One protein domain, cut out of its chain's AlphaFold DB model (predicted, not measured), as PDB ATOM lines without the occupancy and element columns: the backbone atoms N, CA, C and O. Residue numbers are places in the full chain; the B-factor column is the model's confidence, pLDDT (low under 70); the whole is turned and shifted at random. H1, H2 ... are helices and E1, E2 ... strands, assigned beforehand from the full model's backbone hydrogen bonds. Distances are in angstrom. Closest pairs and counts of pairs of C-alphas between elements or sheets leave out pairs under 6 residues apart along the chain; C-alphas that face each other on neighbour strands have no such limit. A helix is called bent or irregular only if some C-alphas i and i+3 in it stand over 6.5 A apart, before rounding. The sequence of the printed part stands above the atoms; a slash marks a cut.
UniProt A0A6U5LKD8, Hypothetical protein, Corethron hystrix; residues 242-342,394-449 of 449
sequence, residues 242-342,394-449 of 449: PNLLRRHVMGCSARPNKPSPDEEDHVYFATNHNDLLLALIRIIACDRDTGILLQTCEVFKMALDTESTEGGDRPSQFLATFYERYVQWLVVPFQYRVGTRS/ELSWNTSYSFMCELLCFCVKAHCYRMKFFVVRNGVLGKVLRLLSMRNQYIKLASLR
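Overview. This is residues 242 to 342 and 394 to 449 of the 449 residues of the protein "Hypothetical protein" of Corethron hystrix (UniProt A0A6U5LKD8). A compact body of helices has the long helix H5 through its middle, with the hairpin H2 and H3 packed on one side of it and H8, from the hairpin H7 and H8, on the other. H4 and H6 close another side, H1 crosses the ends of H3 and H4 that lie near each other, and a tiny sheet, E1 beside E2, lies beyond H2. The printed part has 157 residues, in the order H1 E1 H2 H3 H4 E2 H5 H6 H7 H8; the class is mostly helix, and the sheet, E1 then E2, is parallel. The radius of gyration of the C-alphas is 15.2 A, and the spans are 46 by 34 by 32 A.

Along the chain. Start at the sheet: E1 is residues 266 to 268, from C-alpha 266 at (131.627, 155.471, 120.037), and E2 is residues 337 to 339. Between them come H2, residues 276 to 286, H3, residues 290 to 304 and 20.9 A long, and H4, residues 314 to 330 and 22.2 A long. H4 is irregular, but only just: C-alphas 324 and 327 are 7.0 A apart, with a kink of 47 degrees near residue 324. Find C-alpha 394 at (135.401, 141.976, 130.194); from there H5 runs 30.6 A to residue 414. H6 is residues 416 to 426, H7 428 to 437, and H8 441 to 448, ending at (130.549, 154.030, 145.989). H1 is residues 242 to 251.

Arrangement. E1 and E2 are parallel neighbours at 38 degrees, with N 267 and O 337 2.9 A apart, within hydrogen-bond range; with H2, H3 and H4 between, they form a strand-helix-strand unit. H2, H3 and H5 form a bundle, three helices side by side. H5 touches H3 the same way at a shallow tilt of 17 degrees, closest at C-alphas 297 and 403, 6.6 A. With residues 398 to 406 alone H5 touches H8, closest at C-alphas 402 and 446, 5.9 A. H1 touches H4 at residues 315 to 321 alone, closest at C-alphas 246 and 318, 6.1 A. H5 and H7 are apart. Each O i to N i+4 pair is within range in H1, H2, H3, H5, H6 and H8; H4 has 10 of 13, H7 2 of 6 with 6 of 7 O i to N i+3 pairs.

Size, cuts and confidence. The C-alphas farthest apart, of Glu 263 and Glu 310, are 46.4 A apart. Residues 343 to 393 are not printed; C-alphas 342 and 394 are 19.4 A apart across this cut. H1 to E1 is a long link of 14 residues. Residues 309 to 312 and 341 to 342 have pLDDT under 70.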
ATOM      1  N   PRO A 242     157.049 168.068 139.898       93.69
ATOM      2  CA  PRO A 242     155.806 167.851 139.166       93.69
ATOM      3  C   PRO A 242     155.440 169.040 138.264       93.69
ATOM      4  O   PRO A 242     154.676 168.885 137.304       93.69
ATOM      5  N   ASN A 243     156.004 170.234 138.499       92.06
ATOM      6  CA  ASN A 243     155.751 171.397 137.653       92.06
ATOM      7  C   ASN A 243     156.367 171.265 136.259       92.06
ATOM      8  O   ASN A 243     155.932 171.979 135.355       92.06
ATOM      9  N   LEU A 244     157.329 170.364 136.045       91.81
ATOM     10  CA  LEU A 244     157.892 170.098 134.719       91.81
ATOM     11  C   LEU A 244     156.826 169.550 133.769       91.81
ATOM     12  O   LEU A 244     156.641 170.086 132.676       91.81
ATOM     13  N   LEU A 245     156.049 168.560 134.219       93.25
ATOM     14  CA  LEU A 245     154.923 168.037 133.445       93.25
ATOM     15  C   LEU A 245     153.836 169.089 133.277       93.25
ATOM     16  O   LEU A 245     153.323 169.259 132.176       93.25
ATOM     17  N   ARG A 246     153.496 169.829 134.341       93.88
ATOM     18  CA  ARG A 246     152.462 170.872 134.257       93.88
ATOM     19  C   ARG A 246     152.835 171.935 133.232       93.88
ATOM     20  O   ARG A 246     152.000 172.294 132.410       93.88
ATOM     21  N   ARG A 247     154.088 172.404 133.235       91.56
ATOM     22  CA  ARG A 247     154.605 173.343 132.228       91.56
ATOM     23  C   ARG A 247     154.564 172.747 130.829       91.56
ATOM     24  O   ARG A 247     154.123 173.435 129.918       91.56
ATOM     25  N   HIS A 248     154.962 171.485 130.672       92.12
ATOM     26  CA  HIS A 248     154.887 170.794 129.389       92.12
ATOM     27  C   HIS A 248     153.449 170.758 128.854       92.12
ATOM     28  O   HIS A 248     153.200 171.280 127.775       92.12
ATOM     29  N   VAL A 249     152.487 170.277 129.651       92.31
ATOM     30  CA  VAL A 249     151.059 170.235 129.284       92.31
ATOM     31  C   VAL A 249     150.505 171.630 128.979       92.31
ATOM     32  O   VAL A 249     149.717 171.798 128.053       92.31
ATOM     33  N   MET A 250     150.919 172.653 129.731       92.00
ATOM     34  CA  MET A 250     150.484 174.033 129.499       92.00
ATOM     35  C   MET A 250     151.098 174.660 128.241       92.00
ATOM     36  O   MET A 250     150.449 175.511 127.630       92.00
ATOM     37  N   GLY A 251     152.311 174.246 127.863       90.00
ATOM     38  CA  GLY A 251     153.001 174.662 126.642       90.00
ATOM     39  C   GLY A 251     152.500 173.957 125.380       90.00
ATOM     40  O   GLY A 251     152.738 174.445 124.276       90.00
ATOM     41  N   CYS A 252     151.772 172.845 125.515       86.19
ATOM     42  CA  CYS A 252     151.166 172.159 124.380       86.19
ATOM     43  C   CYS A 252     150.069 173.026 123.742       86.19
ATOM     44  O   CYS A 252     149.031 173.315 124.345       86.19
ATOM     45  N   SER A 253     150.293 173.422 122.488       80.88
ATOM     46  CA  SER A 253     149.343 174.208 121.691       80.88
ATOM     47  C   SER A 253     148.119 173.388 121.272       80.88
ATOM     48  O   SER A 253     146.996 173.893 121.262       80.88
ATOM     49  N   ALA A 254     148.322 172.106 120.967       81.81
ATOM     50  CA  ALA A 254     147.276 171.188 120.544       81.81
ATOM     51  C   ALA A 254     146.598 170.542 121.758       81.81
ATOM     52  O   ALA A 254     146.989 169.468 122.209       81.81
ATOM     53  N   ARG A 255     145.575 171.215 122.290       86.50
ATOM     54  CA  ARG A 255     144.716 170.671 123.349       86.50
ATOM     55  C   ARG A 255     143.629 169.785 122.747       86.50
ATOM     56  O   ARG A 255     143.168 170.063 121.636       86.50
ATOM     57  N   PRO A 256     143.150 168.767 123.474       91.81
ATOM     58  CA  PRO A 256     142.154 167.881 122.929       91.81
ATOM     59  C   PRO A 256     140.805 168.587 122.916       91.81
ATOM     60  O   PRO A 256     140.422 169.298 123.858       91.81
ATOM     61  N   ASN A 257     140.065 168.375 121.834       91.75
ATOM     62  CA  ASN A 257     138.673 168.785 121.771       91.75
ATOM     63  C   ASN A 257     137.860 168.018 122.812       91.75
ATOM     64  O   ASN A 257     138.278 166.979 123.322       91.75
ATOM     65  N   LYS A 258     136.680 168.539 123.145       91.06
ATOM     66  CA  LYS A 258     135.726 167.785 123.957       91.06
ATOM     67  C   LYS A 258     135.419 166.457 123.243       91.06
ATOM     68  O   LYS A 258     135.198 166.501 122.033       91.06
ATOM     69  N   PRO A 259     135.374 165.314 123.953       93.75
ATOM     70  CA  PRO A 259     134.984 164.055 123.333       93.75
ATOM     71  C   PRO A 259     133.589 164.190 122.719       93.75
ATOM     72  O   PRO A 259     132.633 164.567 123.406       93.75
ATOM     73  N   SER A 260     133.492 163.903 121.425       93.00
ATOM     74  CA  SER A 260     132.244 163.852 120.670       93.00
ATOM     75  C   SER A 260     131.993 162.403 120.253       93.00
ATOM     76  O   SER A 260     132.842 161.854 119.544       93.00
ATOM     77  N   PRO A 261     130.894 161.775 120.702       93.00
ATOM     78  CA  PRO A 261     130.513 160.465 120.194       93.00
ATOM     79  C   PRO A 261     130.171 160.544 118.703       93.00
ATOM     80  O   PRO A 261     129.716 161.588 118.228       93.00
ATOM     81  N   ASP A 262     130.397 159.453 117.980       91.81
ATOM     82  CA  ASP A 262     129.833 159.257 116.646       91.81
ATOM     83  C   ASP A 262     128.345 158.852 116.709       91.81
ATOM     84  O   ASP A 262     127.730 158.841 117.778       91.81
ATOM     85  N   GLU A 263     127.746 158.544 115.554       93.12
ATOM     86  CA  GLU A 263     126.336 158.136 115.445       93.12
ATOM     87  C   GLU A 263     126.009 156.849 116.223       93.12
ATOM     88  O   GLU A 263     124.846 156.589 116.537       93.12
ATOM     89  N   GLU A 264     127.027 156.057 116.567       90.69
ATOM     90  CA  GLU A 264     126.914 154.788 117.281       90.69
ATOM     91  C   GLU A 264     127.331 154.895 118.762       90.69
ATOM     92  O   GLU A 264     127.541 153.877 119.429       90.69
ATOM     93  N   ASP A 265     127.446 156.116 119.295       89.31
ATOM     94  CA  ASP A 265     127.932 156.391 120.650       89.31
ATOM     95  C   ASP A 265     129.363 155.868 120.915       89.31
ATOM     96  O   ASP A 265     129.726 155.575 122.064       89.31
ATOM     97  N   HIS A 266     130.204 155.756 119.880       90.00
ATOM     98  CA  HIS A 266     131.627 155.471 120.037       90.00
ATOM     99  C   HIS A 266     132.442 156.755 120.151       90.00
ATOM    100  O   HIS A 266     132.233 157.740 119.446       90.00
ATOM    101  N   VAL A 267     133.432 156.727 121.037       93.38
ATOM    102  CA  VAL A 267     134.445 157.774 121.152       93.38
ATOM    103  C   VAL A 267     135.809 157.149 120.917       93.38
ATOM    104  O   VAL A 267     136.167 156.142 121.532       93.38
ATOM    105  N   TYR A 268     136.584 157.780 120.042       91.12
ATOM    106  CA  TYR A 268     137.943 157.369 119.719       91.12
ATOM    107  C   TYR A 268     138.943 158.337 120.340       91.12
ATOM    108  O   TYR A 268     138.808 159.557 120.229       91.12
ATOM    109  N   PHE A 269     139.980 157.788 120.966       89.56
ATOM    110  CA  PHE A 269     141.107 158.574 121.445       89.56
ATOM    111  C   PHE A 269     142.010 158.940 120.265       89.56
ATOM    112  O   PHE A 269     142.871 158.165 119.866       89.56
ATOM    113  N   ALA A 270     141.825 160.135 119.708       84.44
ATOM    114  CA  ALA A 270     142.786 160.715 118.779       84.44
ATOM    115  C   ALA A 270     143.944 161.324 119.585       84.44
ATOM    116  O   ALA A 270     143.930 162.512 119.912       84.44
ATOM    117  N   THR A 271     144.924 160.504 119.975       76.12
ATOM    118  CA  THR A 271     146.105 161.014 120.679       76.12
ATOM    119  C   THR A 271     147.022 161.735 119.713       76.12
ATOM    120  O   THR A 271     147.707 161.110 118.907       76.12
ATOM    121  N   ASN A 272     147.071 163.060 119.829       81.19
ATOM    122  CA  ASN A 272     148.191 163.812 119.293       81.19
ATOM    123  C   ASN A 272     149.446 163.407 120.079       81.19
ATOM    124  O   ASN A 272     149.435 163.412 121.308       81.19
ATOM    125  N   HIS A 273     150.529 163.086 119.376       82.25
ATOM    126  CA  HIS A 273     151.800 162.648 119.959       82.25
ATOM    127  C   HIS A 273     152.481 163.676 120.878       82.25
ATOM    128  O   HIS A 273     153.536 163.379 121.432       82.25
ATOM    129  N   ASN A 274     151.888 164.860 121.026       87.31
ATOM    130  CA  ASN A 274     152.357 165.943 121.877       87.31
ATOM    131  C   ASN A 274     151.478 166.167 123.121       87.31
ATOM    132  O   ASN A 274     151.776 167.065 123.900       87.31
ATOM    133  N   ASP A 275     150.403 165.399 123.334       93.56
ATOM    134  CA  ASP A 275     149.547 165.547 124.518       93.56
ATOM    135  C   ASP A 275     149.769 164.424 125.541       93.56
ATOM    136  O   ASP A 275     149.127 163.370 125.501       93.56
ATOM    137  N   LEU A 276     150.675 164.677 126.492       95.44
ATOM    138  CA  LEU A 276     151.036 163.717 127.536       95.44
ATOM    139  C   LEU A 276     149.840 163.300 128.383       95.44
ATOM    140  O   LEU A 276     149.679 162.129 128.716       95.44
ATOM    141  N   LEU A 277     148.994 164.256 128.747       96.00
ATOM    142  CA  LEU A 277     147.904 163.993 129.668       96.00
ATOM    143  C   LEU A 277     146.812 163.163 128.987       96.00
ATOM    144  O   LEU A 277     146.289 162.230 129.598       96.00
ATOM    145  N   LEU A 278     146.517 163.438 127.714       95.81
ATOM    146  CA  LEU A 278     145.623 162.592 126.927       95.81
ATOM    147  C   LEU A 278     146.216 161.194 126.703       95.81
ATOM    148  O   LEU A 278     145.475 160.215 126.780       95.81
ATOM    149  N   ALA A 279     147.528 161.079 126.474       96.06
ATOM    150  CA  ALA A 279     148.202 159.788 126.343       96.06
ATOM    151  C   ALA A 279     148.051 158.933 127.614       96.06
ATOM    152  O   ALA A 279     147.694 157.759 127.522       96.06
ATOM    153  N   LEU A 280     148.225 159.531 128.799       97.38
ATOM    154  CA  LEU A 280     148.003 158.849 130.079       97.38
ATOM    155  C   LEU A 280     146.529 158.448 130.267       97.38
ATOM    156  O   LEU A 280     146.257 157.325 130.686       97.38
ATOM    157  N   ILE A 281     145.569 159.318 129.919       96.69
ATOM    158  CA  ILE A 281     144.135 158.969 129.978       96.69
ATOM    159  C   ILE A 281     143.828 157.798 129.043       96.69
ATOM    160  O   ILE A 281     143.112 156.882 129.442       96.69
ATOM    161  N   ARG A 282     144.380 157.795 127.824       95.88
ATOM    162  CA  ARG A 282     144.214 156.691 126.873       95.88
ATOM    163  C   ARG A 282     144.760 155.384 127.444       95.88
ATOM    164  O   ARG A 282     144.089 154.368 127.321       95.88
ATOM    165  N   ILE A 283     145.934 155.400 128.077       96.44
ATOM    166  CA  ILE A 283     146.496 154.205 128.724       96.44
ATOM    167  C   ILE A 283     145.548 153.707 129.816       96.44
ATOM    168  O   ILE A 283     145.158 152.547 129.789       96.44
ATOM    169  N   ILE A 284     145.091 154.580 130.718       96.75
ATOM    170  CA  ILE A 284     144.156 154.177 131.780       96.75
ATOM    171  C   ILE A 284     142.842 153.636 131.205       96.75
ATOM    172  O   ILE A 284     142.266 152.705 131.761       96.75
ATOM    173  N   ALA A 285     142.361 154.204 130.100       94.50
ATOM    174  CA  ALA A 285     141.109 153.798 129.480       94.50
ATOM    175  C   ALA A 285     141.226 152.504 128.663       94.50
ATOM    176  O   ALA A 285     140.256 151.757 128.618       94.50
ATOM    177  N   CYS A 286     142.355 152.251 127.996       93.00
ATOM    178  CA  CYS A 286     142.453 151.239 126.938       93.00
ATOM    179  C   CYS A 286     143.531 150.169 127.159       93.00
ATOM    180  O   CYS A 286     143.523 149.170 126.438       93.00
ATOM    181  N   ASP A 287     144.477 150.365 128.081       94.75
ATOM    182  CA  ASP A 287     145.518 149.369 128.333       94.75
ATOM    183  C   ASP A 287     144.957 148.167 129.100       94.75
ATOM    184  O   ASP A 287     143.989 148.272 129.855       94.75
ATOM    185  N   ARG A 288     145.564 147.006 128.859       93.69
ATOM    186  CA  ARG A 288     145.145 145.726 129.429       93.69
ATOM    187  C   ARG A 288     146.071 145.265 130.545       93.69
ATOM    188  O   ARG A 288     145.671 144.418 131.341       93.69
ATOM    189  N   ASP A 289     147.291 145.793 130.597       96.12
ATOM    190  CA  ASP A 289     148.265 145.410 131.606       96.12
ATOM    191  C   ASP A 289     148.013 146.157 132.923       96.12
ATOM    192  O   ASP A 289     148.127 147.379 133.015       96.12
ATOM    193  N   THR A 290     147.674 145.406 133.971       96.00
ATOM    194  CA  THR A 290     147.374 145.963 135.299       96.00
ATOM    195  C   THR A 290     148.555 146.732 135.899       96.00
ATOM    196  O   THR A 290     148.332 147.713 136.608       96.00
ATOM    197  N   GLY A 291     149.796 146.311 135.632       97.31
ATOM    198  CA  GLY A 291     150.998 146.990 136.116       97.31
ATOM    199  C   GLY A 291     151.151 148.370 135.482       97.31
ATOM    200  O   GLY A 291     151.321 149.360 136.196       97.31
ATOM    201  N   ILE A 292     150.969 148.449 134.161       98.00
ATOM    202  CA  ILE A 292     150.948 149.709 133.412       98.00
ATOM    203  C   ILE A 292     149.817 150.619 133.900       98.00
ATOM    204  O   ILE A 292     150.057 151.802 134.150       98.00
ATOM    205  N   LEU A 293     148.602 150.094 134.089       97.50
ATOM    206  CA  LEU A 293     147.463 150.876 134.592       97.50
ATOM    207  C   LEU A 293     147.736 151.464 135.985       97.50
ATOM    208  O   LEU A 293     147.506 152.655 136.203       97.50
ATOM    209  N   LEU A 294     148.272 150.653 136.905       97.62
ATOM    210  CA  LEU A 294     148.638 151.084 138.254       97.62
ATOM    211  C   LEU A 294     149.693 152.193 138.214       97.62
ATOM    212  O   LEU A 294     149.509 153.250 138.817       97.62
ATOM    213  N   GLN A 295     150.783 151.980 137.478       97.81
ATOM    214  CA  GLN A 295     151.868 152.952 137.380       97.81
ATOM    215  C   GLN A 295     151.400 154.259 136.726       97.81
ATOM    216  O   GLN A 295     151.747 155.347 137.186       97.81
ATOM    217  N   THR A 296     150.555 154.161 135.697       98.50
ATOM    218  CA  THR A 296     149.943 155.326 135.047       98.50
ATOM    219  C   THR A 296     149.060 156.098 136.023       98.50
ATOM    220  O   THR A 296     149.131 157.323 136.059       98.50
ATOM    221  N   CYS A 297     148.270 155.403 136.849       98.06
ATOM    222  CA  CYS A 297     147.443 156.010 137.893       98.06
ATOM    223  C   CYS A 297     148.294 156.816 138.890       98.06
ATOM    224  O   CYS A 297     147.980 157.973 139.169       98.06
ATOM    225  N   GLU A 298     149.414 156.262 139.364       98.06
ATOM    226  CA  GLU A 298     150.321 156.958 140.286       98.06
ATOM    227  C   GLU A 298     150.989 158.182 139.645       98.06
ATOM    228  O   GLU A 298     151.006 159.263 140.236       98.06
ATOM    229  N   VAL A 299     151.466 158.057 138.402       97.88
ATOM    230  CA  VAL A 299     151.979 159.191 137.612       97.88
ATOM    231  C   VAL A 299     150.927 160.295 137.489       97.88
ATOM    232  O   VAL A 299     151.233 161.477 137.664       97.88
ATOM    233  N   PHE A 300     149.673 159.922 137.242       97.12
ATOM    234  CA  PHE A 300     148.567 160.865 137.130       97.12
ATOM    235  C   PHE A 300     148.286 161.588 138.453       97.12
ATOM    236  O   PHE A 300     148.102 162.806 138.460       97.12
ATOM    237  N   LYS A 301     148.290 160.864 139.579       97.38
ATOM    238  CA  LYS A 301     148.127 161.450 140.918       97.38
ATOM    239  C   LYS A 301     149.258 162.421 141.242       97.38
ATOM    240  O   LYS A 301     148.965 163.533 141.662       97.38
ATOM    241  N   MET A 302     150.515 162.057 140.971       96.38
ATOM    242  CA  MET A 302     151.669 162.949 141.166       96.38
ATOM    243  C   MET A 302     151.542 164.241 140.346       96.38
ATOM    244  O   MET A 302     151.820 165.332 140.842       96.38
ATOM    245  N   ALA A 303     151.073 164.150 139.099       95.31
ATOM    246  CA  ALA A 303     150.841 165.326 138.263       95.31
ATOM    247  C   ALA A 303     149.741 166.242 138.829       95.31
ATOM    248  O   ALA A 303     149.868 167.474 138.804       95.31
ATOM    249  N   LEU A 304     148.665 165.635 139.333       95.75
ATOM    250  CA  LEU A 304     147.496 166.323 139.867       95.75
ATOM    251  C   LEU A 304     147.670 166.841 141.298       95.75
ATOM    252  O   LEU A 304     146.965 167.775 141.655       95.75
ATOM    253  N   ASP A 305     148.575 166.285 142.097       94.94
ATOM    254  CA  ASP A 305     148.770 166.678 143.492       94.94
ATOM    255  C   ASP A 305     149.370 168.087 143.618       94.94
ATOM    256  O   ASP A 305     150.567 168.300 143.425       94.94
ATOM    257  N   THR A 306     148.542 169.080 143.941       87.75
ATOM    258  CA  THR A 306     148.995 170.468 144.103       87.75
ATOM    259  C   THR A 306     149.438 170.831 145.517       87.75
ATOM    260  O   THR A 306     149.940 171.939 145.698       87.75
ATOM    261  N   GLU A 307     149.263 169.951 146.508       84.06
ATOM    262  CA  GLU A 307     149.615 170.261 147.904       84.06
ATOM    263  C   GLU A 307     151.133 170.337 148.108       84.06
ATOM    264  O   GLU A 307     151.615 171.125 148.916       84.06
ATOM    265  N   SER A 308     151.892 169.573 147.321       71.81
ATOM    266  CA  SER A 308     153.354 169.479 147.396       71.81
ATOM    267  C   SER A 308     154.112 170.614 146.690       71.81
ATOM    268  O   SER A 308     155.336 170.681 146.778       71.81
ATOM    269  N   THR A 309     153.426 171.528 145.994       69.44
ATOM    270  CA  THR A 309     154.086 172.601 145.230       69.44
ATOM    271  C   THR A 309     153.969 173.960 145.907       69.44
ATOM    272  O   THR A 309     152.955 174.639 145.771       69.44
ATOM    273  N   GLU A 310     155.045 174.402 146.561       66.62
ATOM    274  CA  GLU A 310     155.166 175.689 147.273       66.62
ATOM    275  C   GLU A 310     155.202 176.943 146.352       66.62
ATOM    276  O   GLU A 310     155.744 177.982 146.717       66.62
ATOM    277  N   GLY A 311     154.631 176.896 145.140       59.91
ATOM    278  CA  GLY A 311     154.888 177.897 144.093       59.91
ATOM    279  C   GLY A 311     153.661 178.461 143.367       59.91
ATOM    280  O   GLY A 311     153.281 177.946 142.319       59.91
ATOM    281  N   GLY A 312     153.136 179.598 143.845       62.72
ATOM    282  CA  GLY A 312     152.357 180.589 143.070       62.72
ATOM    283  C   GLY A 312     151.061 180.125 142.375       62.72
ATOM    284  O   GLY A 312     150.532 179.054 142.639       62.72
ATOM    285  N   ASP A 313     150.535 180.944 141.453       70.38
ATOM    286  CA  ASP A 313     149.250 180.721 140.750       70.38
ATOM    287  C   ASP A 313     149.282 179.610 139.677       70.38
ATOM    288  O   ASP A 313     148.249 179.209 139.132       70.38
ATOM    289  N   ARG A 314     150.465 179.078 139.346       72.69
ATOM    290  CA  ARG A 314     150.656 178.132 138.229       72.69
ATOM    291  C   ARG A 314     149.920 176.792 138.401       72.69
ATOM    292  O   ARG A 314     149.283 176.360 137.434       72.69
ATOM    293  N   PRO A 315     149.912 176.141 139.584       79.69
ATOM    294  CA  PRO A 315     149.131 174.923 139.806       79.69
ATOM    295  C   PRO A 315     147.632 175.146 139.552       79.69
ATOM    296  O   PRO A 315     146.945 174.275 139.020       79.69
ATOM    297  N   SER A 316     147.128 176.350 139.844       86.12
ATOM    298  CA  SER A 316     145.729 176.725 139.623       86.12
ATOM    299  C   SER A 316     145.347 176.720 138.136       86.12
ATOM    300  O   SER A 316     144.276 176.219 137.782       86.12
ATOM    301  N   GLN A 317     146.227 177.227 137.262       92.38
ATOM    302  CA  GLN A 317     146.003 177.286 135.813       92.38
ATOM    303  C   GLN A 317     146.056 175.898 135.157       92.38
ATOM    304  O   GLN A 317     145.227 175.582 134.295       92.38
ATOM    305  N   PHE A 318     146.995 175.055 135.594       94.31
ATOM    306  CA  PHE A 318     147.060 173.659 135.169       94.31
ATOM    307  C   PHE A 318     145.777 172.915 135.549       94.31
ATOM    308  O   PHE A 318     145.139 172.320 134.682       94.31
ATOM    309  N   LEU A 319     145.334 173.021 136.808       95.06
ATOM    310  CA  LEU A 319     144.087 172.392 137.246       95.06
ATOM    311  C   LEU A 319     142.871 172.930 136.487       95.06
ATOM    312  O   LEU A 319     142.000 172.152 136.108       95.06
ATOM    313  N   ALA A 320     142.791 174.237 136.227       93.38
ATOM    314  CA  ALA A 320     141.715 174.795 135.408       93.38
ATOM    315  C   ALA A 320     141.669 174.130 134.020       93.38
ATOM    316  O   ALA A 320     140.617 173.649 133.601       93.38
ATOM    317  N   THR A 321     142.826 174.006 133.365       94.38
ATOM    318  CA  THR A 321     142.950 173.337 132.062       94.38
ATOM    319  C   THR A 321     142.578 171.851 132.147       94.38
ATOM    320  O   THR A 321     141.823 171.358 131.306       94.38
ATOM    321  N   PHE A 322     143.031 171.150 133.192       95.94
ATOM    322  CA  PHE A 322     142.677 169.757 133.468       95.94
ATOM    323  C   PHE A 322     141.155 169.554 133.554       95.94
ATOM    324  O   PHE A 322     140.594 168.717 132.842       95.94
ATOM    325  N   TYR A 323     140.469 170.348 134.379       94.69
ATOM    326  CA  TYR A 323     139.021 170.229 134.588       94.69
ATOM    327  C   TYR A 323     138.180 170.719 133.406       94.69
ATOM    328  O   TYR A 323     137.043 170.281 133.227       94.69
ATOM    329  N   GLU A 324     138.699 171.637 132.597       92.75
ATOM    330  CA  GLU A 324     137.983 172.116 131.420       92.75
ATOM    331  C   GLU A 324     138.070 171.109 130.266       92.75
ATOM    332  O   GLU A 324     137.060 170.827 129.616       92.75
ATOM    333  N   ARG A 325     139.262 170.550 130.020       94.06
ATOM    334  CA  ARG A 325     139.560 169.793 128.795       94.06
ATOM    335  C   ARG A 325     139.708 168.294 129.013       94.06
ATOM    336  O   ARG A 325     139.158 167.522 128.238       94.06
ATOM    337  N   TYR A 326     140.390 167.870 130.072       96.06
ATOM    338  CA  TYR A 326     140.875 166.492 130.207       96.06
ATOM    339  C   TYR A 326     139.979 165.594 131.047       96.06
ATOM    340  O   TYR A 326     139.748 164.442 130.693       96.06
ATOM    341  N   VAL A 327     139.401 166.114 132.128       95.38
ATOM    342  CA  VAL A 327     138.507 165.323 132.988       95.38
ATOM    343  C   VAL A 327     137.295 164.776 132.214       95.38
ATOM    344  O   VAL A 327     136.752 163.737 132.572       95.38
ATOM    345  N   GLN A 328     136.888 165.439 131.122       93.81
ATOM    346  CA  GLN A 328     135.825 164.952 130.242       93.81
ATOM    347  C   GLN A 328     136.231 163.653 129.541       93.81
ATOM    348  O   GLN A 328     135.416 162.741 129.484       93.81
ATOM    349  N   TRP A 329     137.484 163.546 129.091       95.25
ATOM    350  CA  TRP A 329     138.051 162.319 128.530       95.25
ATOM    351  C   TRP A 329     138.186 161.214 129.577       95.25
ATOM    352  O   TRP A 329     137.884 160.065 129.279       95.25
ATOM    353  N   LEU A 330     138.542 161.558 130.819       95.44
ATOM    354  CA  LEU A 330     138.610 160.586 131.915       95.44
ATOM    355  C   LEU A 330     137.247 159.936 132.208       95.44
ATOM    356  O   LEU A 330     137.185 158.784 132.623       95.44
ATOM    357  N   VAL A 331     136.142 160.656 131.974       93.56
ATOM    358  CA  VAL A 331     134.788 160.123 132.192       93.56
ATOM    359  C   VAL A 331     134.136 159.516 130.946       93.56
ATOM    360  O   VAL A 331     133.014 159.015 131.054       93.56
ATOM    361  N   VAL A 332     134.792 159.562 129.780       93.38
ATOM    362  CA  VAL A 332     134.273 158.997 128.517       93.38
ATOM    363  C   VAL A 332     133.914 157.520 128.647       93.38
ATOM    364  O   VAL A 332     132.810 157.176 128.223       93.38
ATOM    365  N   PRO A 333     134.744 156.653 129.263       91.50
ATOM    366  CA  PRO A 333     134.429 155.226 129.343       91.50
ATOM    367  C   PRO A 333     133.126 154.925 130.096       91.50
ATOM    368  O   PRO A 333     132.475 153.923 129.839       91.50
ATOM    369  N   PHE A 334     132.685 155.813 130.994       87.38
ATOM    370  CA  PHE A 334     131.404 155.660 131.696       87.38
ATOM    371  C   PHE A 334     130.189 156.119 130.872       87.38
ATOM    372  O   PHE A 334     129.050 155.983 131.322       87.38
ATOM    373  N   GLN A 335     130.417 156.754 129.722       88.06
ATOM    374  CA  GLN A 335     129.393 157.421 128.914       88.06
ATOM    375  C   GLN A 335     129.209 156.765 127.555       88.06
ATOM    376  O   GLN A 335     128.079 156.645 127.095       88.06
ATOM    377  N   TYR A 336     130.315 156.364 126.940       90.12
ATOM    378  CA  TYR A 336     130.388 155.972 125.543       90.12
ATOM    379  C   TYR A 336     131.181 154.681 125.400       90.12
ATOM    380  O   TYR A 336     131.946 154.294 126.290       90.12
ATOM    381  N   ARG A 337     131.033 154.025 124.252       87.44
ATOM    382  CA  ARG A 337     131.904 152.908 123.899       87.44
ATOM    383  C   ARG A 337     133.248 153.465 123.455       87.44
ATOM    384  O   ARG A 337     133.326 154.246 122.513       87.44
ATOM    385  N   VAL A 338     134.314 153.070 124.135       89.75
ATOM    386  CA  VAL A 338     135.660 153.471 123.730       89.75
ATOM    387  C   VAL A 338     136.168 152.511 122.675       89.75
ATOM    388  O   VAL A 338     136.375 151.332 122.953       89.75
ATOM    389  N   GLY A 339     136.370 153.029 121.468       82.06
ATOM    390  CA  GLY A 339     137.058 152.308 120.410       82.06
ATOM    391  C   GLY A 339     138.538 152.671 120.392       82.06
ATOM    392  O   GLY A 339     138.899 153.846 120.471       82.06
ATOM    393  N   THR A 340     139.404 151.676 120.219       74.44
ATOM    394  CA  THR A 340     140.733 151.921 119.659       74.44
ATOM    395  C   THR A 340     140.570 151.951 118.147       74.44
ATOM    396  O   THR A 340     140.117 150.986 117.526       74.44
ATOM    397  N   ARG A 341     140.846 153.104 117.533       66.69
ATOM    398  CA  ARG A 341     140.813 153.225 116.075       66.69
ATOM    399  C   ARG A 341     142.072 152.541 115.561       66.69
ATOM    400  O   ARG A 341     143.092 153.184 115.366       66.69
ATOM    401  N   SER A 342     142.004 151.226 115.351       57.06
ATOM    402  CA  SER A 342     143.057 150.560 114.594       57.06
ATOM    403  C   SER A 342     143.107 151.236 113.223       57.06
ATOM    404  O   SER A 342     142.097 151.251 112.513       57.06
ATOM    405  N   GLU A 394     136.231 141.327 129.165       76.94
ATOM    406  CA  GLU A 394     135.401 141.976 130.194       76.94
ATOM    407  C   GLU A 394     136.179 142.232 131.493       76.94
ATOM    408  O   GLU A 394     136.049 143.308 132.086       76.94
ATOM    409  N   LEU A 395     137.019 141.287 131.924       75.94
ATOM    410  CA  LEU A 395     137.819 141.445 133.139       75.94
ATOM    411  C   LEU A 395     138.819 142.603 133.026       75.94
ATOM    412  O   LEU A 395     138.973 143.368 133.980       75.94
ATOM    413  N   SER A 396     139.451 142.764 131.863       80.31
ATOM    414  CA  SER A 396     140.418 143.838 131.617       80.31
ATOM    415  C   SER A 396     139.779 145.224 131.765       80.31
ATOM    416  O   SER A 396     140.288 146.055 132.519       80.31
ATOM    417  N   TRP A 397     138.605 145.441 131.162       83.50
ATOM    418  CA  TRP A 397     137.882 146.711 131.297       83.50
ATOM    419  C   TRP A 397     137.502 147.012 132.749       83.50
ATOM    420  O   TRP A 397     137.573 148.163 133.181       83.50
ATOM    421  N   ASN A 398     137.132 145.989 133.526       86.81
ATOM    422  CA  ASN A 398     136.759 146.156 134.932       86.81
ATOM    423  C   ASN A 398     137.913 146.719 135.779       86.81
ATOM    424  O   ASN A 398     137.679 147.548 136.664       86.81
ATOM    425  N   THR A 399     139.149 146.306 135.492       91.06
ATOM    426  CA  THR A 399     140.355 146.831 136.145       91.06
ATOM    427  C   THR A 399     140.577 148.302 135.793       91.06
ATOM    428  O   THR A 399     140.725 149.128 136.696       91.06
ATOM    429  N   SER A 400     140.502 148.662 134.510       92.62
ATOM    430  CA  SER A 400     140.616 150.051 134.042       92.62
ATOM    431  C   SER A 400     139.574 150.972 134.689       92.62
ATOM    432  O   SER A 400     139.911 152.051 135.180       92.62
ATOM    433  N   TYR A 401     138.312 150.531 134.784       91.25
ATOM    434  CA  TYR A 401     137.253 151.281 135.474       91.25
ATOM    435  C   TYR A 401     137.567 151.550 136.943       91.25
ATOM    436  O   TYR A 401     137.269 152.637 137.439       91.25
ATOM    437  N   SER A 402     138.181 150.593 137.638       91.56
ATOM    438  CA  SER A 402     138.570 150.771 139.035       91.56
ATOM    439  C   SER A 402     139.608 151.876 139.206       91.56
ATOM    440  O   SER A 402     139.402 152.775 140.020       91.56
ATOM    441  N   PHE A 403     140.659 151.881 138.380       95.44
ATOM    442  CA  PHE A 403     141.679 152.934 138.414       95.44
ATOM    443  C   PHE A 403     141.120 154.308 138.021       95.44
ATOM    444  O   PHE A 403     141.473 155.316 138.629       95.44
ATOM    445  N   MET A 404     140.187 154.373 137.067       94.69
ATOM    446  CA  MET A 404     139.494 155.627 136.749       94.69
ATOM    447  C   MET A 404     138.647 156.135 137.917       94.69
ATOM    448  O   MET A 404     138.703 157.322 138.238       94.69
ATOM    449  N   CYS A 405     137.885 155.258 138.577       93.06
ATOM    450  CA  CYS A 405     137.147 155.611 139.789       93.06
ATOM    451  C   CYS A 405     138.098 156.092 140.889       93.06
ATOM    452  O   CYS A 405     137.824 157.104 141.528       93.06
ATOM    453  N   GLU A 406     139.242 155.433 141.068       95.25
ATOM    454  CA  GLU A 406     140.265 155.836 142.031       95.25
ATOM    455  C   GLU A 406     140.827 157.237 141.733       95.25
ATOM    456  O   GLU A 406     140.936 158.060 142.646       95.25
ATOM    457  N   LEU A 407     141.106 157.560 140.465       96.06
ATOM    458  CA  LEU A 407     141.521 158.906 140.063       96.06
ATOM    459  C   LEU A 407     140.433 159.954 140.285       96.06
ATOM    460  O   LEU A 407     140.724 161.061 140.743       96.06
ATOM    461  N   LEU A 408     139.172 159.627 139.995       94.25
ATOM    462  CA  LEU A 408     138.053 160.523 140.280       94.25
ATOM    463  C   LEU A 408     137.908 160.758 141.789       94.25
ATOM    464  O   LEU A 408     137.747 161.906 142.203       94.25
ATOM    465  N   CYS A 409     138.051 159.715 142.612       93.69
ATOM    466  CA  CYS A 409     138.065 159.816 144.072       93.69
ATOM    467  C   CYS A 409     139.205 160.708 144.563       93.69
ATOM    468  O   CYS A 409     138.992 161.584 145.403       93.69
ATOM    469  N   PHE A 410     140.412 160.515 144.026       95.81
ATOM    470  CA  PHE A 410     141.558 161.370 144.317       95.81
ATOM    471  C   PHE A 410     141.232 162.833 144.002       95.81
ATOM    472  O   PHE A 410     141.382 163.697 144.860       95.81
ATOM    473  N   CYS A 411     140.676 163.107 142.822       95.44
ATOM    474  CA  CYS A 411     140.295 164.456 142.424       95.44
ATOM    475  C   CYS A 411     139.197 165.074 143.315       95.44
ATOM    476  O   CYS A 411     139.189 166.288 143.515       95.44
ATOM    477  N   VAL A 412     138.260 164.277 143.845       93.31
ATOM    478  CA  VAL A 412     137.259 164.743 144.826       93.31
ATOM    479  C   VAL A 412     137.934 165.153 146.135       93.31
ATOM    480  O   VAL A 412     137.577 166.189 146.695       93.31
ATOM    481  N   LYS A 413     138.907 164.365 146.608       93.75
ATOM    482  CA  LYS A 413     139.632 164.621 147.861       93.75
ATOM    483  C   LYS A 413     140.573 165.820 147.737       93.75
ATOM    484  O   LYS A 413     140.453 166.755 148.519       93.75
ATOM    485  N   ALA A 414     141.441 165.814 146.727       94.06
ATOM    486  CA  ALA A 414     142.476 166.826 146.534       94.06
ATOM    487  C   ALA A 414     141.916 168.167 146.024       94.06
ATOM    488  O   ALA A 414     142.408 169.232 146.378       94.06
ATOM    489  N   HIS A 415     140.859 168.153 145.199       94.25
ATOM    490  CA  HIS A 415     140.353 169.356 144.521       94.25
ATOM    491  C   HIS A 415     138.846 169.549 144.721       94.25
ATOM    492  O   HIS A 415     138.108 169.853 143.772       94.25
ATOM    493  N   CYS A 416     138.380 169.386 145.960       91.50
ATOM    494  CA  CYS A 416     136.961 169.324 146.320       91.50
ATOM    495  C   CYS A 416     136.095 170.417 145.662       91.50
ATOM    496  O   CYS A 416     135.034 170.116 145.113       91.50
ATOM    497  N   TYR A 417     136.566 171.669 145.626       92.38
ATOM    498  CA  TYR A 417     135.838 172.788 145.022       92.38
ATOM    499  C   TYR A 417     135.659 172.638 143.502       92.38
ATOM    500  O   TYR A 417     134.533 172.696 142.996       92.38
ATOM    501  N   ARG A 418     136.754 172.401 142.761       91.88
ATOM    502  CA  ARG A 418     136.721 172.255 141.294       91.88
ATOM    503  C   ARG A 418     135.940 171.015 140.883       91.88
ATOM    504  O   ARG A 418     135.120 171.080 139.967       91.88
ATOM    505  N   MET A 419     136.149 169.908 141.593       92.25
ATOM    506  CA  MET A 419     135.452 168.662 141.311       92.25
ATOM    507  C   MET A 419     133.950 168.779 141.593       92.25
ATOM    508  O   MET A 419     133.151 168.366 140.757       92.25
ATOM    509  N   LYS A 420     133.531 169.428 142.691       90.44
ATOM    510  CA  LYS A 420     132.107 169.689 142.966       90.44
ATOM    511  C   LYS A 420     131.446 170.458 141.822       90.44
ATOM    512  O   LYS A 420     130.386 170.054 141.348       90.44
ATOM    513  N   PHE A 421     132.080 171.532 141.345       90.81
ATOM    514  CA  PHE A 421     131.563 172.304 140.213       90.81
ATOM    515  C   PHE A 421     131.484 171.463 138.932       90.81
ATOM    516  O   PHE A 421     130.466 171.479 138.237       90.81
ATOM    517  N   PHE A 422     132.527 170.682 138.642       89.88
ATOM    518  CA  PHE A 422     132.570 169.805 137.477       89.88
ATOM    519  C   PHE A 422     131.461 168.742 137.497       89.88
ATOM    520  O   PHE A 422     130.766 168.566 136.491       89.88
ATOM    521  N   VAL A 423     131.263 168.076 138.640       87.62
ATOM    522  CA  VAL A 423     130.245 167.032 138.833       87.62
ATOM    523  C   VAL A 423     128.842 167.588 138.615       87.62
ATOM    524  O   VAL A 423     128.067 166.983 137.872       87.62
ATOM    525  N   VAL A 424     128.535 168.747 139.214       88.12
ATOM    526  CA  VAL A 424     127.233 169.418 139.068       88.12
ATOM    527  C   VAL A 424     126.997 169.824 137.614       88.12
ATOM    528  O   VAL A 424     125.933 169.552 137.065       88.12
ATOM    529  N   ARG A 425     127.999 170.420 136.960       87.94
ATOM    530  CA  ARG A 425     127.869 170.933 135.589       87.94
ATOM    531  C   ARG A 425     127.719 169.836 134.532       87.94
ATOM    532  O   ARG A 425     127.033 170.055 133.539       87.94
ATOM    533  N   ASN A 426     128.367 168.685 134.710       84.62
ATOM    534  CA  ASN A 426     128.436 167.637 133.680       84.62
ATOM    535  C   ASN A 426     127.572 166.401 133.985       84.62
ATOM    536  O   ASN A 426     127.627 165.413 133.244       84.62
ATOM    537  N   GLY A 427     126.797 166.433 135.076       85.81
ATOM    538  CA  GLY A 427     125.941 165.318 135.490       85.81
ATOM    539  C   GLY A 427     126.727 164.033 135.771       85.81
ATOM    540  O   GLY A 427     126.218 162.936 135.541       85.81
ATOM    541  N   VAL A 428     127.979 164.154 136.228       83.44
ATOM    542  CA  VAL A 428     128.893 163.011 136.425       83.44
ATOM    543  C   VAL A 428     128.337 162.047 137.465       83.44
ATOM    544  O   VAL A 428     128.384 160.841 137.259       83.44
ATOM    545  N   LEU A 429     127.731 162.570 138.534       82.88
ATOM    546  CA  LEU A 429     127.150 161.757 139.602       82.88
ATOM    547  C   LEU A 429     126.091 160.787 139.067       82.88
ATOM    548  O   LEU A 429     126.127 159.604 139.377       82.88
ATOM    549  N   GLY A 430     125.187 161.265 138.206       84.81
ATOM    550  CA  GLY A 430     124.165 160.412 137.598       84.81
ATOM    551  C   GLY A 430     124.758 159.300 136.731       84.81
ATOM    552  O   GLY A 430     124.175 158.227 136.638       84.81
ATOM    553  N   LYS A 431     125.929 159.531 136.128       83.75
ATOM    554  CA  LYS A 431     126.651 158.541 135.316       83.75
ATOM    555  C   LYS A 431     127.387 157.523 136.191       83.75
ATOM    556  O   LYS A 431     127.260 156.331 135.945       83.75
ATOM    557  N   VAL A 432     128.067 157.968 137.249       80.25
ATOM    558  CA  VAL A 432     128.750 157.083 138.212       80.25
ATOM    559  C   VAL A 432     127.745 156.213 138.971       80.25
ATOM    560  O   VAL A 432     127.957 155.014 139.100       80.25
ATOM    561  N   LEU A 433     126.601 156.760 139.394       84.31
ATOM    562  CA  LEU A 433     125.561 155.985 140.084       84.31
ATOM    563  C   LEU A 433     124.958 154.871 139.214       84.31
ATOM    564  O   LEU A 433     124.513 153.861 139.754       84.31
ATOM    565  N   ARG A 434     124.985 154.995 137.879       83.38
ATOM    566  CA  ARG A 434     124.581 153.895 136.981       83.38
ATOM    567  C   ARG A 434     125.514 152.687 137.086       83.38
ATOM    568  O   ARG A 434     125.072 151.570 136.835       83.38
ATOM    569  N   LEU A 435     126.766 152.871 137.514       83.00
ATOM    570  CA  LEU A 435     127.702 151.764 137.742       83.00
ATOM    571  C   LEU A 435     127.258 150.857 138.895       83.00
ATOM    572  O   LEU A 435     127.552 149.663 138.884       83.00
ATOM    573  N   LEU A 436     126.462 151.368 139.842       86.88
ATOM    574  CA  LEU A 436     125.865 150.557 140.910       86.88
ATOM    575  C   LEU A 436     124.891 149.495 140.370       86.88
ATOM    576  O   LEU A 436     124.625 148.490 141.039       86.88
ATOM    577  N   SER A 437     124.386 149.680 139.146       86.75
ATOM    578  CA  SER A 437     123.527 148.719 138.449       86.75
ATOM    579  C   SER A 437     124.303 147.622 137.710       86.75
ATOM    580  O   SER A 437     123.682 146.663 137.260       86.75
ATOM    581  N   MET A 438     125.635 147.710 137.588       84.00
ATOM    582  CA  MET A 438     126.438 146.678 136.913       84.00
ATOM    583  C   MET A 438     126.408 145.344 137.668       84.00
ATOM    584  O   MET A 438     126.161 145.307 138.865       84.00
ATOM    585  N   ARG A 439     126.670 144.211 137.010       84.56
ATOM    586  CA  ARG A 439     126.689 142.905 137.701       84.56
ATOM    587  C   ARG A 439     127.928 142.734 138.589       84.56
ATOM    588  O   ARG A 439     127.847 142.086 139.629       84.56
ATOM    589  N   ASN A 440     129.049 143.344 138.204       83.75
ATOM    590  CA  ASN A 440     130.321 143.206 138.903       83.75
ATOM    591  C   ASN A 440     130.344 144.012 140.217       83.75
ATOM    592  O   ASN A 440     130.332 145.243 140.214       83.75
ATOM    593  N   GLN A 441     130.415 143.306 141.349       86.94
ATOM    594  CA  GLN A 441     130.437 143.898 142.689       86.94
ATOM    595  C   GLN A 441     131.651 144.807 142.926       86.94
ATOM    596  O   GLN A 441     131.528 145.799 143.643       86.94
ATOM    597  N   TYR A 442     132.797 144.517 142.308       84.12
ATOM    598  CA  TYR A 442     134.007 145.324 142.466       84.12
ATOM    599  C   TYR A 442     133.812 146.748 141.927       84.12
ATOM    600  O   TYR A 442     134.127 147.716 142.617       84.12
ATOM    601  N   ILE A 443     133.173 146.889 140.762       82.94
ATOM    602  CA  ILE A 443     132.863 148.200 140.169       82.94
ATOM    603  C   ILE A 443     131.835 148.960 141.014       82.94
ATOM    604  O   ILE A 443     131.952 150.175 141.193       82.94
ATOM    605  N   LYS A 444     130.850 148.263 141.597       86.88
ATOM    606  CA  LYS A 444     129.899 148.898 142.525       86.88
ATOM    607  C   LYS A 444     130.607 149.501 143.730       86.88
ATOM    608  O   LYS A 444     130.327 150.627 144.113       86.88
ATOM    609  N   LEU A 445     131.532 148.752 144.329       84.56
ATOM    610  CA  LEU A 445     132.288 149.230 145.482       84.56
ATOM    611  C   LEU A 445     133.236 150.372 145.100       84.56
ATOM    612  O   LEU A 445     133.357 151.324 145.861       84.56
ATOM    613  N   ALA A 446     133.865 150.304 143.924       82.12
ATOM    614  CA  ALA A 446     134.727 151.368 143.418       82.12
ATOM    615  C   ALA A 446     133.957 152.668 143.126       82.12
ATOM    616  O   ALA A 446     134.486 153.741 143.371       82.12
ATOM    617  N   SER A 447     132.716 152.578 142.639       81.31
ATOM    618  CA  SER A 447     131.856 153.745 142.370       81.31
ATOM    619  C   SER A 447     131.183 154.338 143.614       81.31
ATOM    620  O   SER A 447     130.725 155.477 143.565       81.31
ATOM    621  N   LEU A 448     131.091 153.571 144.706       84.38
ATOM    622  CA  LEU A 448     130.549 154.030 145.989       84.38
ATOM    623  C   LEU A 448     131.592 154.768 146.848       84.38
ATOM    624  O   LEU A 448     131.215 155.606 147.667       84.38
ATOM    625  N   ARG A 449     132.869 154.394 146.708       77.75
ATOM    626  CA  ARG A 449     134.009 155.083 147.333       77.75
ATOM    627  C   ARG A 449     134.170 156.484 146.760       77.75
ATOM    628  O   ARG A 449     134.633 157.347 147.544       77.75
TER     629      ARG A 449